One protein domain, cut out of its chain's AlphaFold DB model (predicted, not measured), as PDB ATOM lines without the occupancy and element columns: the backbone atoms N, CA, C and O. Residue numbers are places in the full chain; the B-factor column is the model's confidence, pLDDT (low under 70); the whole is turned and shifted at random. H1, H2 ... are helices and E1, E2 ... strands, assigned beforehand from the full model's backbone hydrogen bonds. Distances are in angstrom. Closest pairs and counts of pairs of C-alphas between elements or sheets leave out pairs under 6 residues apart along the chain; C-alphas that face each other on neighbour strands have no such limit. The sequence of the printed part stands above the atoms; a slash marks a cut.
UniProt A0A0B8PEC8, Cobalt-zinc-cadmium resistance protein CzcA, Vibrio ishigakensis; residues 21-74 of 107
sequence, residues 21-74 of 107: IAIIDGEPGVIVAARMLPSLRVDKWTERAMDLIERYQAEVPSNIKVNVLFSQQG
ATOM      1  N   ILE A  21     160.754 194.335 121.563       77.75
ATOM      2  CA  ILE A  21     161.312 193.546 120.462       77.75
ATOM      3  C   ILE A  21     161.854 192.258 121.072       77.75
ATOM      4  O   ILE A  21     162.731 192.303 121.933       77.75
ATOM      5  N   ALA A  22     161.333 191.115 120.634       80.25
ATOM      6  CA  ALA A  22     161.910 189.823 120.965       80.25
ATOM      7  C   ALA A  22     162.919 189.437 119.882       80.25
ATOM      8  O   ALA A  22     162.577 189.390 118.701       80.25
ATOM      9  N   ILE A  23     164.157 189.174 120.297       78.81
ATOM     10  CA  ILE A  23     165.219 188.667 119.430       78.81
ATOM     11  C   ILE A  23     165.534 187.243 119.871       78.81
ATOM     12  O   ILE A  23     165.840 187.007 121.040       78.81
ATOM     13  N   ILE A  24     165.439 186.307 118.935       79.50
ATOM     14  CA  ILE A  24     165.706 184.883 119.124       79.50
ATOM     15  C   ILE A  24     166.847 184.549 118.166       79.50
ATOM     16  O   ILE A  24     166.700 184.718 116.961       79.50
ATOM     17  N   ASP A  25     168.011 184.173 118.699       78.31
ATOM     18  CA  ASP A  25     169.220 183.859 117.916       78.31
ATOM     19  C   ASP A  25     169.650 184.947 116.906       78.31
ATOM     20  O   ASP A  25     170.228 184.665 115.861       78.31
ATOM     21  N   GLY A  26     169.391 186.219 117.226       79.94
ATOM     22  CA  GLY A  26     169.728 187.359 116.363       79.94
ATOM     23  C   GLY A  26     168.641 187.743 115.354       79.94
ATOM     24  O   GLY A  26     168.774 188.776 114.702       79.94
ATOM     25  N   GLU A  27     167.541 186.988 115.279       82.12
ATOM     26  CA  GLU A  27     166.400 187.285 114.411       82.12
ATOM     27  C   GLU A  27     165.192 187.812 115.210       82.12
ATOM     28  O   GLU A  27     164.920 187.338 116.319       82.12
ATOM     29  N   PRO A  28     164.434 188.797 114.684       82.88
ATOM     30  CA  PRO A  28     163.181 189.225 115.295       82.88
ATOM     31  C   PRO A  28     162.169 188.079 115.328       82.88
ATOM     32  O   PRO A  28     161.914 187.431 114.315       82.88
ATOM     33  N   GLY A  29     161.538 187.870 116.477       85.12
ATOM     34  CA  GLY A  29     160.543 186.822 116.656       85.12
ATOM     35  C   GLY A  29     159.398 187.239 117.566       85.12
ATOM     36  O   GLY A  29     159.326 188.369 118.050       85.12
ATOM     37  N   VAL A  30     158.484 186.301 117.804       85.38
ATOM     38  CA  VAL A  30     157.377 186.457 118.754       85.38
ATOM     39  C   VAL A  30     157.570 185.446 119.874       85.38
ATOM     40  O   VAL A  30     157.658 184.247 119.620       85.38
ATOM     41  N   ILE A  31     157.626 185.926 121.118       87.25
ATOM     42  CA  ILE A  31     157.731 185.076 122.308       87.25
ATOM     43  C   ILE A  31     156.372 185.027 122.997       87.25
ATOM     44  O   ILE A  31     155.780 186.060 123.308       87.25
ATOM     45  N   VAL A  32     155.904 183.812 123.282       87.69
ATOM     46  CA  VAL A  32     154.693 183.570 124.070       87.69
ATOM     47  C   VAL A  32     155.090 182.845 125.349       87.69
ATOM     48  O   VAL A  32     155.588 181.723 125.311       87.69
ATOM     49  N   ALA A  33     154.867 183.490 126.494       87.75
ATOM     50  CA  ALA A  33     155.099 182.891 127.801       87.75
ATOM     51  C   ALA A  33     153.788 182.319 128.355       87.75
ATOM     52  O   ALA A  33     152.843 183.059 128.626       87.75
ATOM     53  N   ALA A  34     153.744 181.003 128.558       88.38
ATOM     54  CA  ALA A  34     152.630 180.323 129.207       88.38
ATOM     55  C   ALA A  34     153.029 179.878 130.619       88.38
ATOM     56  O   ALA A  34     154.124 179.362 130.839       88.38
ATOM     57  N   ARG A  35     152.124 180.060 131.586       86.56
ATOM     58  CA  ARG A  35     152.312 179.615 132.971       86.56
ATOM     59  C   ARG A  35     151.168 178.698 133.381       86.56
ATOM     60  O   ARG A  35     150.001 179.013 133.161       86.56
ATOM     61  N   MET A  36     151.514 177.592 134.028       88.19
ATOM     62  CA  MET A  36     150.543 176.692 134.637       88.19
ATOM     63  C   MET A  36     149.828 177.362 135.822       88.19
ATOM     64  O   MET A  36     150.459 178.016 136.653       88.19
ATOM     65  N   LEU A  37     148.514 177.159 135.926       89.12
ATOM     66  CA  LEU A  37     147.741 177.562 137.101       89.12
ATOM     67  C   LEU A  37     148.044 176.647 138.305       89.12
ATOM     68  O   LEU A  37     148.193 175.441 138.110       89.12
ATOM     69  N   PRO A  38     148.057 177.164 139.550       83.62
ATOM     70  CA  PRO A  38     148.427 176.374 140.734       83.62
ATOM     71  C   PRO A  38     147.557 175.137 140.999       83.62
ATOM     72  O   PRO A  38     148.004 174.199 141.648       83.62
ATOM     73  N   SER A  39     146.313 175.125 140.516       88.69
ATOM     74  CA  SER A  39     145.363 174.019 140.693       88.69
ATOM     75  C   SER A  39     145.590 172.834 139.748       88.69
ATOM     76  O   SER A  39     144.892 171.826 139.851       88.69
ATOM     77  N   LEU A  40     146.528 172.942 138.803       84.50
ATOM     78  CA  LEU A  40     146.793 171.915 137.800       84.50
ATOM     79  C   LEU A  40     148.010 171.070 138.183       84.50
ATOM     80  O   LEU A  40     148.983 171.563 138.750       84.50
ATOM     81  N   ARG A  41     147.972 169.784 137.821       83.38
ATOM     82  CA  ARG A  41     149.138 168.905 137.943       83.38
ATOM     83  C   ARG A  41     150.153 169.195 136.834       83.38
ATOM     84  O   ARG A  41     149.778 169.272 135.663       83.38
ATOM     85  N   VAL A  42     151.428 169.302 137.212       82.12
ATOM     86  CA  VAL A  42     152.532 169.695 136.316       82.12
ATOM     87  C   VAL A  42     152.793 168.702 135.188       82.12
ATOM     88  O   VAL A  42     152.990 169.124 134.051       82.12
ATOM     89  N   ASP A  43     152.722 167.403 135.468       80.69
ATOM     90  CA  ASP A  43     152.895 166.329 134.485       80.69
ATOM     91  C   ASP A  43     151.836 166.431 133.377       80.69
ATOM     92  O   ASP A  43     152.156 166.594 132.201       80.69
ATOM     93  N   LYS A  44     150.557 166.478 133.767       85.12
ATOM     94  CA  LYS A  44     149.422 166.542 132.834       85.12
ATOM     95  C   LYS A  44     149.260 167.876 132.131       85.12
ATOM     96  O   LYS A  44     148.648 167.945 131.066       85.12
ATOM     97  N   TRP A  45     149.719 168.963 132.730       87.50
ATOM     98  CA  TRP A  45     149.724 170.252 132.051       87.50
ATOM     99  C   TRP A  45     150.824 170.313 130.991       87.50
ATOM    100  O   TRP A  45     150.546 170.746 129.877       87.50
ATOM    101  N   THR A  46     152.024 169.822 131.313       84.50
ATOM    102  CA  THR A  46     153.166 169.823 130.387       84.50
ATOM    103  C   THR A  46     152.893 168.936 129.176       84.50
ATOM    104  O   THR A  46     153.067 169.401 128.056       84.50
ATOM    105  N   GLU A  47     152.389 167.714 129.390       87.19
ATOM    106  CA  GLU A  47     151.983 166.781 128.322       87.19
ATOM    107  C   GLU A  47     151.009 167.459 127.340       87.19
ATOM    108  O   GLU A  47     151.295 167.588 126.154       87.19
ATOM    109  N   ARG A  48     149.916 168.042 127.853       89.75
ATOM    110  CA  ARG A  48     148.922 168.744 127.021       89.75
ATOM    111  C   ARG A  48     149.470 169.977 126.304       89.75
ATOM    112  O   ARG A  48     149.009 170.294 125.212       89.75
ATOM    113  N   ALA A  49     150.384 170.716 126.934       89.81
ATOM    114  CA  ALA A  49     150.988 171.894 126.323       89.81
ATOM    115  C   ALA A  49     151.885 171.503 125.140       89.81
ATOM    116  O   ALA A  49     151.816 172.150 124.099       89.81
ATOM    117  N   MET A  50     152.673 170.433 125.280       88.31
ATOM    118  CA  MET A  50     153.523 169.925 124.200       88.31
ATOM    119  C   MET A  50     152.692 169.359 123.048       88.31
ATOM    120  O   MET A  50     152.932 169.745 121.907       88.31
ATOM    121  N   ASP A  51     151.647 168.576 123.342       90.56
ATOM    122  CA  ASP A  51     150.708 168.075 122.326       90.56
ATOM    123  C   ASP A  51     150.070 169.212 121.514       90.56
ATOM    124  O   ASP A  51     149.884 169.110 120.302       90.56
ATOM    125  N   LEU A  52     149.701 170.310 122.181       90.44
ATOM    126  CA  LEU A  52     149.120 171.474 121.516       90.44
ATOM    127  C   LEU A  52     150.137 172.166 120.603       90.44
ATOM    128  O   LEU A  52     149.778 172.568 119.500       90.44
ATOM    129  N   ILE A  53     151.393 172.287 121.039       89.31
ATOM    130  CA  ILE A  53     152.466 172.882 120.235       89.31
ATOM    131  C   ILE A  53     152.767 172.018 119.009       89.31
ATOM    132  O   ILE A  53     152.907 172.564 117.919       89.31
ATOM    133  N   GLU A  54     152.813 170.695 119.160       89.00
ATOM    134  CA  GLU A  54     153.054 169.760 118.056       89.00
ATOM    135  C   GLU A  54     151.935 169.815 117.007       89.00
ATOM    136  O   GLU A  54     152.200 169.935 115.810       89.00
ATOM    137  N   ARG A  55     150.669 169.821 117.441       89.88
ATOM    138  CA  ARG A  55     149.529 169.999 116.523       89.88
ATOM    139  C   ARG A  55     149.585 171.343 115.821       89.88
ATOM    140  O   ARG A  55     149.385 171.412 114.613       89.88
ATOM    141  N   TYR A  56     149.884 172.400 116.571       88.31
ATOM    142  CA  TYR A  56     149.964 173.734 116.003       88.31
ATOM    143  C   TYR A  56     151.088 173.821 114.970       88.31
ATOM    144  O   TYR A  56     150.849 174.345 113.892       88.31
ATOM    145  N   GLN A  57     152.260 173.230 115.230       86.50
ATOM    146  CA  GLN A  57     153.363 173.136 114.262       86.50
ATOM    147  C   GLN A  57     152.941 172.511 112.924       86.50
ATOM    148  O   GLN A  57     153.453 172.928 111.888       86.50
ATOM    149  N   ALA A  58     152.012 171.552 112.930       85.44
ATOM    150  CA  ALA A  58     151.492 170.936 111.710       85.44
ATOM    151  C   ALA A  58     150.504 171.836 110.937       85.44
ATOM    152  O   ALA A  58     150.318 171.648 109.736       85.44
ATOM    153  N   GLU A  59     149.867 172.800 111.607       88.94
ATOM    154  CA  GLU A  59     148.885 173.719 111.015       88.94
ATOM    155  C   GLU A  59     149.512 175.022 110.497       88.94
ATOM    156  O   GLU A  59     148.961 175.658 109.593       88.94
ATOM    157  N   VAL A  60     150.653 175.447 111.053       86.38
ATOM    158  CA  VAL A  60     151.307 176.694 110.628       86.38
ATOM    159  C   VAL A  60     151.934 176.535 109.235       86.38
ATOM    160  O   VAL A  60     152.500 175.486 108.921       86.38
ATOM    161  N   PRO A  61     151.892 177.577 108.381       83.44
ATOM    162  CA  PRO A  61     152.588 177.552 107.102       83.44
ATOM    163  C   PRO A  61     154.095 177.319 107.271       83.44
ATOM    164  O   PRO A  61     154.697 177.722 108.265       83.44
ATOM    165  N   SER A  62     154.727 176.729 106.257       80.19
ATOM    166  CA  SER A  62     156.130 176.276 106.290       80.19
ATOM    167  C   SER A  62     157.179 177.365 106.561       80.19
ATOM    168  O   SER A  62     158.339 177.049 106.826       80.19
ATOM    169  N   ASN A  63     156.799 178.643 106.498       81.81
ATOM    170  CA  ASN A  63     157.658 179.782 106.816       81.81
ATOM    171  C   ASN A  63     157.624 180.189 108.301       81.81
ATOM    172  O   ASN A  63     158.367 181.090 108.683       81.81
ATOM    173  N   ILE A  64     156.788 179.561 109.133       82.31
ATOM    174  CA  ILE A  64     156.711 179.829 110.571       82.31
ATOM    175  C   ILE A  64     157.264 178.623 111.327       82.31
ATOM    176  O   ILE A  64     156.758 177.510 111.218       82.31
ATOM    177  N   LYS A  65     158.306 178.856 112.129       81.12
ATOM    178  CA  LYS A  65     158.862 177.859 113.049       81.12
ATOM    179  C   LYS A  65     158.418 178.176 114.468       81.12
ATOM    180  O   LYS A  65     158.591 179.297 114.939       81.12
ATOM    181  N   VAL A  66     157.867 177.181 115.154       83.56
ATOM    182  CA  VAL A  66     157.448 177.296 116.555       83.56
ATOM    183  C   VAL A  66     158.431 176.505 117.402       83.56
ATOM    184  O   VAL A  66     158.417 175.280 117.362       83.56
ATOM    185  N   ASN A  67     159.270 177.191 118.176       82.31
ATOM    186  CA  ASN A  67     160.273 176.555 119.030       82.31
ATOM    187  C   ASN A  67     159.951 176.784 120.508       82.31
ATOM    188  O   ASN A  67     159.654 177.902 120.930       82.31
ATOM    189  N   VAL A  68     160.067 175.727 121.314       83.19
ATOM    190  CA  VAL A  68     160.000 175.835 122.773       83.19
ATOM    191  C   VAL A  68     161.355 176.315 123.282       83.19
ATOM    192  O   VAL A  68     162.305 175.543 123.349       83.19
ATOM    193  N   LEU A  69     161.443 177.597 123.642       80.75
ATOM    194  CA  LEU A  69     162.690 178.199 124.131       80.75
ATOM    195  C   LEU A  69     163.021 177.795 125.574       80.75
ATOM    196  O   LEU A  69     164.185 177.748 125.959       80.75
ATOM    197  N   PHE A  70     162.001 177.527 126.393       73.25
ATOM    198  CA  PHE A  70     162.180 177.219 127.806       73.25
ATOM    199  C   PHE A  70     161.032 176.354 128.334       73.25
ATOM    200  O   PHE A  70     159.867 176.742 128.257       73.25
ATOM    201  N   SER A  71     161.365 175.198 128.906       70.25
ATOM    202  CA  SER A  71     160.425 174.316 129.602       70.25
ATOM    203  C   SER A  71     161.059 173.858 130.913       70.25
ATOM    204  O   SER A  71     162.067 173.153 130.907       70.25
ATOM    205  N   GLN A  72     160.491 174.267 132.053       58.06
ATOM    206  CA  GLN A  72     160.878 173.739 133.367       58.06
ATOM    207  C   GLN A  72     160.256 172.350 133.534       58.06
ATOM    208  O   GLN A  72     159.278 172.192 134.264       58.06
ATOM    209  N   GLN A  73     160.772 171.343 132.829       58.28
ATOM    210  CA  GLN A  73     160.377 169.964 133.097       58.28
ATOM    211  C   GLN A  73     160.675 169.654 134.565       58.28
ATOM    212  O   GLN A  73     161.810 169.746 135.039       58.28
ATOM    213  N   GLY A  74     159.598 169.374 135.298       53.81
ATOM    214  CA  GLY A  74     159.610 169.174 136.733       53.81
ATOM    215  C   GLY A  74     160.555 168.044 137.104       53.81
ATOM    216  O   GLY A  74     160.299 166.879 136.815       53.81
TER     217      GLY A  74
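What this domain is: This is residues 21 to 74 of the 107 residues of the protein "Cobalt-zinc-cadmium resistance protein CzcA" of Vibrio ishigakensis (UniProt A0A0B8PEC8). A small two-strand hairpin, E1 and E2, sits at one end of a loose frame made by one long helix, H1, and two long stretches with no named element. After the hairpin, residues 30 to 41 run away from it along the length of the domain, H1 folds back, and residues 60 to 74 turn round to run back again; residues 59 to 64, of which 59 belongs to H1, stick out. The printed part has 54 residues, with two named strands and one named helix in the order E1, E2, H1; the sheet, in the order E1, E2, is antiparallel. The class is mixed, helices and strands, with 24 residues, under half, in named elements. The whole is loose, with a radius of gyration of the C-alphas of 13.0 A and spans of 35 by 24 by 15 A.

How they stand to each other: E1, residues 22 to 24, and E2, residues 27 to 29, form a hairpin with a tight link of 2 residues. They are antiparallel, with 126 degrees between their N-to-C directions. The C-alphas of Ile 23 and Pro 28 face each other at 4.6 A. N 24 and O 27 are within hydrogen-bond range at 2.9 A, as are N 29 and O 22 at 2.9 A. H1, residues 42 to 59, is apart from E1. In H1 every O i to N i+4 pair is within hydrogen-bond range.

Where its parts are: E1 begins at C-alpha 22, (161.910, 189.823, 120.965), and is 6.5 A long; E2 is 6.3 A long. H1 runs 25.9 A from C-alpha 42, (152.532, 169.695, 136.316), to C-alpha 59, (148.885, 173.719, 111.015).

The domain as a whole: The two C-alphas farthest apart are those of Gly 26 and Ser 39, 36.9 A. The printed part has no cut. The link from E2 to H1 is long, 12 residues. The mean pLDDT of the printed part is 82.9, and residues 72 to 74 are under 70.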